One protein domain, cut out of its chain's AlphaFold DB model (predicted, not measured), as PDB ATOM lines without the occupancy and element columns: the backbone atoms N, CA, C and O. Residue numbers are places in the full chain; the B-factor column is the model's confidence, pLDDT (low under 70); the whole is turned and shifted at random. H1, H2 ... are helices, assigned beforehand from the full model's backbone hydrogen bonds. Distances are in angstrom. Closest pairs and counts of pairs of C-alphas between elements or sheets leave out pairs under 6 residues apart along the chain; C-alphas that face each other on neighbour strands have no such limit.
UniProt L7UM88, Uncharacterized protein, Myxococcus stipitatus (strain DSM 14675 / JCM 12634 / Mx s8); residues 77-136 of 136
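This is residues 77 to 136 of the 136 residues of an uncharacterized protein of Myxococcus stipitatus (strain DSM 14675 / JCM 12634 / Mx s8) (UniProt L7UM88). A helical hairpin, H1 and H2 side by side, is accompanied by its two end stretches: residues 83 to 91 run along H1, and the tail after H2 folds back over the hairpin. The 60 printed residues hold two named helices, H1 then H2, and no named strand; the class is all helix. The whole is compact, with a radius of gyration of the C-alphas of 10.9 A, yet elongated, spanning 34 by 21 by 17 A.

H2, residues 109 to 125, touches H1, residues 92 to 105; the closest C-alphas, those of Ala 100 and Arg 112, are 4.3 A apart. They form a hairpin at a shallow tilt of 21 degrees, opposite ways. In both helices every O i to N i+4 pair is within hydrogen-bond range.

H2 measures 24.3 A, from C-alpha 109 at (32.456, -34.738, -16.300) to C-alpha 125 at (24.719, -53.666, -3.117). H1 measures 19.8 A and begins at C-alpha 92, (35.355, -48.589, -2.153).

The farthest C-alphas, of Ser 77 and Pro 127, are 34.9 A apart. The printed part has no cut, and the link H1 to H2 is tight. Residues 77 to 82, 89 to 90 and 107 have pLDDT under 70.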
ATOM      1  N   SER A  77      42.080 -26.763 -14.491       48.41
ATOM      2  CA  SER A  77      42.335 -26.301 -13.130       48.41
ATOM      3  C   SER A  77      41.026 -25.828 -12.483       48.41
ATOM      4  O   SER A  77      40.905 -24.667 -12.102       48.41
ATOM      5  N   GLY A  78      39.999 -26.670 -12.363       45.81
ATOM      6  CA  GLY A  78      39.024 -26.411 -11.320       45.81
ATOM      7  C   GLY A  78      39.714 -26.822 -10.033       45.81
ATOM      8  O   GLY A  78      39.723 -27.983  -9.636       45.81
ATOM      9  N   SER A  79      40.374 -25.865  -9.387       53.53
ATOM     10  CA  SER A  79      40.651 -26.039  -7.976       53.53
ATOM     11  C   SER A  79      39.280 -26.176  -7.329       53.53
ATOM     12  O   SER A  79      38.460 -25.254  -7.352       53.53
ATOM     13  N   CYS A  80      38.961 -27.356  -6.807       58.84
ATOM     14  CA  CYS A  80      37.880 -27.396  -5.849       58.84
ATOM     15  C   CYS A  80      38.312 -26.501  -4.691       58.84
ATOM     16  O   CYS A  80      39.192 -26.837  -3.905       58.84
ATOM     17  N   THR A  81      37.731 -25.306  -4.640       59.94
ATOM     18  CA  THR A  81      37.968 -24.328  -3.573       59.94
ATOM     19  C   THR A  81      37.339 -24.780  -2.261       59.94
ATOM     20  O   THR A  81      37.673 -24.273  -1.195       59.94
ATOM     21  N   GLN A  82      36.410 -25.732  -2.342       61.72
ATOM     22  CA  GLN A  82      35.766 -26.365  -1.206       61.72
ATOM     23  C   GLN A  82      36.490 -27.666  -0.875       61.72
ATOM     24  O   GLN A  82      36.726 -28.434  -1.798       61.72
ATOM     25  N   PRO A  83      36.792 -27.955   0.401       73.00
ATOM     26  CA  PRO A  83      37.399 -29.223   0.785       73.00
ATOM     27  C   PRO A  83      36.481 -30.403   0.440       73.00
ATOM     28  O   PRO A  83      35.252 -30.271   0.464       73.00
ATOM     29  N   TYR A  84      37.077 -31.572   0.185       78.75
ATOM     30  CA  TYR A  84      36.326 -32.809  -0.016       78.75
ATOM     31  C   TYR A  84      35.383 -33.062   1.167       78.75
ATOM     32  O   TYR A  84      35.793 -33.086   2.329       78.75
ATOM     33  N   LYS A  85      34.103 -33.266   0.856       76.06
ATOM     34  CA  LYS A  85      33.079 -33.705   1.807       76.06
ATOM     35  C   LYS A  85      32.532 -35.039   1.339       76.06
ATOM     36  O   LYS A  85      31.903 -35.089   0.294       76.06
ATOM     37  N   GLY A  86      32.751 -36.109   2.078       82.56
ATOM     38  CA  GLY A  86      32.264 -37.426   1.690       82.56
ATOM     39  C   GLY A  86      32.760 -38.507   2.640       82.56
ATOM     40  O   GLY A  86      33.402 -38.185   3.644       82.56
ATOM     41  N   PRO A  87      32.463 -39.781   2.345       81.06
ATOM     42  CA  PRO A  87      33.032 -40.891   3.092       81.06
ATOM     43  C   PRO A  87      34.562 -40.802   3.104       81.06
ATOM     44  O   PRO A  87      35.174 -40.558   2.065       81.06
ATOM     45  N   SER A  88      35.155 -40.989   4.286       73.06
ATOM     46  CA  SER A  88      36.606 -40.953   4.536       73.06
ATOM     47  C   SER A  88      37.178 -42.305   4.992       73.06
ATOM     48  O   SER A  88      38.332 -42.386   5.399       73.06
ATOM     49  N   SER A  89      36.350 -43.352   4.993       68.12
ATOM     50  CA  SER A  89      36.737 -44.741   5.274       68.12
ATOM     51  C   SER A  89      37.639 -45.271   4.148       68.12
ATOM     52  O   SER A  89      37.451 -44.854   3.018       68.12
ATOM     53  N   PRO A  90      38.591 -46.190   4.369       63.97
ATOM     54  CA  PRO A  90      39.403 -46.777   3.291       63.97
ATOM     55  C   PRO A  90      38.619 -47.766   2.397       63.97
ATOM     56  O   PRO A  90      39.187 -48.708   1.849       63.97
ATOM     57  N   ASP A  91      37.304 -47.597   2.272       80.31
ATOM     58  CA  ASP A  91      36.437 -48.468   1.492       80.31
ATOM     59  C   ASP A  91      36.254 -47.984   0.046       80.31
ATOM     60  O   ASP A  91      36.631 -46.880  -0.367       80.31
ATOM     61  N   LEU A  92      35.651 -48.864  -0.754       86.50
ATOM     62  CA  LEU A  92      35.355 -48.589  -2.153       86.50
ATOM     63  C   LEU A  92      34.438 -47.362  -2.309       86.50
ATOM     64  O   LEU A  92      34.583 -46.616  -3.275       86.50
ATOM     65  N   ALA A  93      33.549 -47.095  -1.345       86.38
ATOM     66  CA  ALA A  93      32.701 -45.906  -1.355       86.38
ATOM     67  C   ALA A  93      33.518 -44.610  -1.285       86.38
ATOM     68  O   ALA A  93      33.310 -43.717  -2.111       86.38
ATOM     69  N   ALA A  94      34.446 -44.484  -0.335       85.25
ATOM     70  CA  ALA A  94      35.286 -43.292  -0.240       85.25
ATOM     71  C   ALA A  94      36.169 -43.106  -1.475       85.25
ATOM     72  O   ALA A  94      36.310 -41.985  -1.956       85.25
ATOM     73  N   THR A  95      36.701 -44.205  -2.021       86.25
ATOM     74  CA  THR A  95      37.526 -44.174  -3.238       86.25
ATOM     75  C   THR A  95      36.732 -43.615  -4.420       86.25
ATOM     76  O   THR A  95      37.157 -42.656  -5.060       86.25
ATOM     77  N   LEU A  96      35.538 -44.158  -4.669       92.00
ATOM     78  CA  LEU A  96      34.680 -43.734  -5.778       92.00
ATOM     79  C   LEU A  96      34.165 -42.298  -5.599       92.00
ATOM     80  O   LEU A  96      34.154 -41.519  -6.550       92.00
ATOM     81  N   CYS A  97      33.773 -41.915  -4.381       88.62
ATOM     82  CA  CYS A  97      33.291 -40.561  -4.110       88.62
ATOM     83  C   CYS A  97      34.415 -39.513  -4.168       88.62
ATOM     84  O   CYS A  97      34.221 -38.418  -4.704       88.62
ATOM     85  N   GLY A  98      35.600 -39.852  -3.656       85.44
ATOM     86  CA  GLY A  98      36.805 -39.032  -3.757       85.44
ATOM     87  C   GLY A  98      37.230 -38.830  -5.208       85.44
ATOM     88  O   GLY A  98      37.499 -37.701  -5.613       85.44
ATOM     89  N   ALA A  99      37.196 -39.891  -6.017       85.69
ATOM     90  CA  ALA A  99      37.464 -39.807  -7.449       85.69
ATOM     91  C   ALA A  99      36.437 -38.923  -8.174       85.69
ATOM     92  O   ALA A  99      36.821 -38.050  -8.949       85.69
ATOM     93  N   ALA A 100      35.139 -39.079  -7.886       87.69
ATOM     94  CA  ALA A 100      34.098 -38.224  -8.456       87.69
ATOM     95  C   ALA A 100      34.325 -36.739  -8.133       87.69
ATOM     96  O   ALA A 100      34.266 -35.898  -9.031       87.69
ATOM     97  N   TYR A 101      34.651 -36.416  -6.880       83.62
ATOM     98  CA  TYR A 101      35.048 -35.065  -6.489       83.62
ATOM     99  C   TYR A 101      36.235 -34.575  -7.320       83.62
ATOM    100  O   TYR A 101      36.104 -33.564  -8.002       83.62
ATOM    101  N   GLN A 102      37.344 -35.320  -7.344       82.19
ATOM    102  CA  GLN A 102      38.569 -34.939  -8.054       82.19
ATOM    103  C   GLN A 102      38.339 -34.714  -9.555       82.19
ATOM    104  O   GLN A 102      38.777 -33.701 -10.098       82.19
ATOM    105  N   TYR A 103      37.615 -35.608 -10.229       84.06
ATOM    106  CA  TYR A 103      37.285 -35.438 -11.646       84.06
ATOM    107  C   TYR A 103      36.307 -34.285 -11.882       84.06
ATOM    108  O   TYR A 103      36.431 -33.573 -12.876       84.06
ATOM    109  N   GLY A 104      35.378 -34.046 -10.952       78.88
ATOM    110  CA  GLY A 104      34.529 -32.858 -10.953       78.88
ATOM    111  C   GLY A 104      35.341 -31.565 -10.837       78.88
ATOM    112  O   GLY A 104      35.097 -30.634 -11.605       78.88
ATOM    113  N   CYS A 105      36.343 -31.535  -9.952       74.25
ATOM    114  CA  CYS A 105      37.315 -30.446  -9.844       74.25
ATOM    115  C   CYS A 105      38.045 -30.253 -11.177       74.25
ATOM    116  O   CYS A 105      38.115 -29.155 -11.705       74.25
ATOM    117  N   GLN A 106      38.493 -31.336 -11.800       73.25
ATOM    118  CA  GLN A 106      39.216 -31.284 -13.072       73.25
ATOM    119  C   GLN A 106      38.329 -30.890 -14.270       73.25
ATOM    120  O   GLN A 106      38.807 -30.821 -15.397       73.25
ATOM    121  N   GLY A 107      37.023 -30.670 -14.078       69.62
ATOM    122  CA  GLY A 107      36.080 -30.453 -15.179       69.62
ATOM    123  C   GLY A 107      35.862 -31.697 -16.051       69.62
ATOM    124  O   GLY A 107      35.196 -31.617 -17.083       69.62
ATOM    125  N   ASN A 108      36.373 -32.857 -15.634       78.12
ATOM    126  CA  ASN A 108      36.239 -34.123 -16.338       78.12
ATOM    127  C   ASN A 108      34.901 -34.787 -15.974       78.12
ATOM    128  O   ASN A 108      34.816 -35.711 -15.159       78.12
ATOM    129  N   THR A 109      33.825 -34.282 -16.580       80.50
ATOM    130  CA  THR A 109      32.456 -34.738 -16.300       80.50
ATOM    131  C   THR A 109      32.244 -36.211 -16.638       80.50
ATOM    132  O   THR A 109      31.557 -36.897 -15.890       80.50
ATOM    133  N   SER A 110      32.872 -36.725 -17.702       84.19
ATOM    134  CA  SER A 110      32.743 -38.137 -18.091       84.19
ATOM    135  C   SER A 110      33.264 -39.069 -16.997       84.19
ATOM    136  O   SER A 110      32.543 -39.961 -16.546       84.19
ATOM    137  N   ARG A 111      34.493 -38.829 -16.518       83.62
ATOM    138  CA  ARG A 111      35.103 -39.635 -15.450       83.62
ATOM    139  C   ARG A 111      34.385 -39.464 -14.118       83.62
ATOM    140  O   ARG A 111      34.206 -40.446 -13.397       83.62
ATOM    141  N   ARG A 112      33.928 -38.250 -13.792       87.25
ATOM    142  CA  ARG A 112      33.071 -38.023 -12.619       87.25
ATOM    143  C   ARG A 112      31.826 -38.908 -12.684       87.25
ATOM    144  O   ARG A 112      31.551 -39.641 -11.737       87.25
ATOM    145  N   ASP A 113      31.101 -38.871 -13.798       89.44
ATOM    146  CA  ASP A 113      29.832 -39.584 -13.945       89.44
ATOM    147  C   ASP A 113      30.025 -41.110 -13.940       89.44
ATOM    148  O   ASP A 113      29.186 -41.839 -13.410       89.44
ATOM    149  N   GLU A 114      31.142 -41.614 -14.476       93.06
ATOM    150  CA  GLU A 114      31.536 -43.025 -14.348       93.06
ATOM    151  C   GLU A 114      31.688 -43.452 -12.885       93.06
ATOM    152  O   GLU A 114      31.085 -44.445 -12.466       93.06
ATOM    153  N   ASN A 115      32.437 -42.680 -12.096       91.56
ATOM    154  CA  ASN A 115      32.640 -42.958 -10.675       91.56
ATOM    155  C   ASN A 115      31.331 -42.859  -9.886       91.56
ATOM    156  O   ASN A 115      31.070 -43.692  -9.018       91.56
ATOM    157  N   CYS A 116      30.464 -41.913 -10.238       93.50
ATOM    158  CA  CYS A 116      29.153 -41.787  -9.617       93.50
ATOM    159  C   CYS A 116      28.228 -42.963  -9.920       93.50
ATOM    160  O   CYS A 116      27.605 -43.491  -9.001       93.50
ATOM    161  N   ARG A 117      28.199 -43.461 -11.162       95.69
ATOM    162  CA  ARG A 117      27.451 -44.685 -11.494       95.69
ATOM    163  C   ARG A 117      27.950 -45.892 -10.701       95.69
ATOM    164  O   ARG A 117      27.139 -46.661 -10.179       95.69
ATOM    165  N   ALA A 118      29.269 -46.052 -10.588       94.00
ATOM    166  CA  ALA A 118      29.865 -47.121  -9.791       94.00
ATOM    167  C   ALA A 118      29.513 -46.983  -8.300       94.00
ATOM    168  O   ALA A 118      29.176 -47.972  -7.651       94.00
ATOM    169  N   TYR A 119      29.511 -45.758  -7.770       92.88
ATOM    170  CA  TYR A 119      29.130 -45.478  -6.389       92.88
ATOM    171  C   TYR A 119      27.660 -45.818  -6.107       92.88
ATOM    172  O   TYR A 119      27.357 -46.495  -5.125       92.88
ATOM    173  N   THR A 120      26.739 -45.420  -6.990       92.75
ATOM    174  CA  THR A 120      25.316 -45.781  -6.880       92.75
ATOM    175  C   THR A 120      25.124 -47.295  -6.896       92.75
ATOM    176  O   THR A 120      24.314 -47.836  -6.136       92.75
ATOM    177  N   ARG A 121      25.893 -48.004  -7.733       93.25
ATOM    178  CA  ARG A 121      25.862 -49.467  -7.746       93.25
ATOM    179  C   ARG A 121      26.341 -50.043  -6.415       93.25
ATOM    180  O   ARG A 121      25.635 -50.860  -5.832       93.25
ATOM    181  N   PHE A 122      27.466 -49.553  -5.898       91.12
ATOM    182  CA  PHE A 122      27.981 -49.951  -4.590       91.12
ATOM    183  C   PHE A 122      26.953 -49.736  -3.472       91.12
ATOM    184  O   PHE A 122      26.750 -50.639  -2.664       91.12
ATOM    185  N   GLN A 123      26.263 -48.591  -3.439       91.31
ATOM    186  CA  GLN A 123      25.213 -48.322  -2.450       91.31
ATOM    187  C   GLN A 123      24.019 -49.275  -2.564       91.31
ATOM    188  O   GLN A 123      23.453 -49.666  -1.547       91.31
ATOM    189  N   THR A 124      23.642 -49.651  -3.789       91.31
ATOM    190  CA  THR A 124      22.572 -50.632  -4.028       91.31
ATOM    191  C   THR A 124      22.942 -51.989  -3.433       91.31
ATOM    192  O   THR A 124      22.113 -52.634  -2.794       91.31
ATOM    193  N   ASP A 125      24.200 -52.392  -3.612       92.06
ATOM    194  CA  ASP A 125      24.719 -53.666  -3.117       92.06
ATOM    195  C   ASP A 125      25.044 -53.616  -1.601       92.06
ATOM    196  O   ASP A 125      25.107 -54.656  -0.948       92.06
ATOM    197  N   ASN A 126      25.205 -52.417  -1.022       89.00
ATOM    198  CA  ASN A 126      25.582 -52.184   0.380       89.00
ATOM    199  C   ASN A 126      24.641 -51.159   1.048       89.00
ATOM    200  O   ASN A 126      25.035 -50.005   1.289       89.00
ATOM    201  N   PRO A 127      23.395 -51.557   1.365       85.81
ATOM    202  CA  PRO A 127      22.425 -50.680   2.010       85.81
ATOM    203  C   PRO A 127      22.933 -50.205   3.380       85.81
ATOM    204  O   PRO A 127      23.317 -51.006   4.227       85.81
ATOM    205  N   GLY A 128      22.933 -48.886   3.590       83.75
ATOM    206  CA  GLY A 128      23.477 -48.236   4.793       83.75
ATOM    207  C   GLY A 128      24.834 -47.555   4.589       83.75
ATOM    208  O   GLY A 128      25.305 -46.859   5.487       83.75
ATOM    209  N   SER A 129      25.438 -47.700   3.406       84.88
ATOM    210  CA  SER A 129      26.621 -46.925   3.029       84.88
ATOM    211  C   SER A 129      26.328 -45.414   3.047       84.88
ATOM    212  O   SER A 129      25.217 -45.007   2.691       84.88
ATOM    213  N   PRO A 130      27.303 -44.567   3.433       86.12
ATOM    214  CA  PRO A 130      27.144 -43.111   3.412       86.12
ATOM    215  C   PRO A 130      26.816 -42.598   2.004       86.12
ATOM    216  O   PRO A 130      26.988 -43.322   1.029       86.12
ATOM    217  N   SER A 131      26.332 -41.358   1.892       88.00
ATOM    218  CA  SER A 131      26.052 -40.687   0.613       88.00
ATOM    219  C   SER A 131      27.264 -39.927   0.072       88.00
ATOM    220  O   SER A 131      28.008 -39.326   0.851       88.00
ATOM    221  N   CYS A 132      27.404 -39.861  -1.254       88.44
ATOM    222  CA  CYS A 132      28.397 -39.020  -1.918       88.44
ATOM    223  C   CYS A 132      27.750 -37.719  -2.410       88.44
ATOM    224  O   CYS A 132      26.934 -37.778  -3.327       88.44
ATOM    225  N   PRO A 133      28.103 -36.542  -1.864       87.81
ATOM    226  CA  PRO A 133      27.510 -35.272  -2.294       87.81
ATOM    227  C   PRO A 133      28.044 -34.774  -3.647       87.81
ATOM    228  O   PRO A 133      27.533 -33.793  -4.177       87.81
ATOM    229  N   HIS A 134      29.069 -35.431  -4.200       84.25
ATOM    230  CA  HIS A 134      29.676 -35.083  -5.495       84.25
ATOM    231  C   HIS A 134      29.062 -35.848  -6.666       84.25
ATOM    232  O   HIS A 134      29.498 -35.677  -7.804       84.25
ATOM    233  N   CYS A 135      28.064 -36.685  -6.382       88.06
ATOM    234  CA  CYS A 135      27.336 -37.455  -7.370       88.06
ATOM    235  C   CYS A 135      25.898 -36.947  -7.485       88.06
ATOM    236  O   CYS A 135      25.200 -36.945  -6.469       88.06
ATOM    237  N   PRO A 136      25.486 -36.467  -8.676       74.38
ATOM    238  CA  PRO A 136      24.125 -36.004  -8.924       74.38
ATOM    239  C   PRO A 136      23.108 -37.149  -8.982       74.38
ATOM    240  O   PRO A 136      23.510 -38.301  -9.267       74.38
TER     241      PRO A 136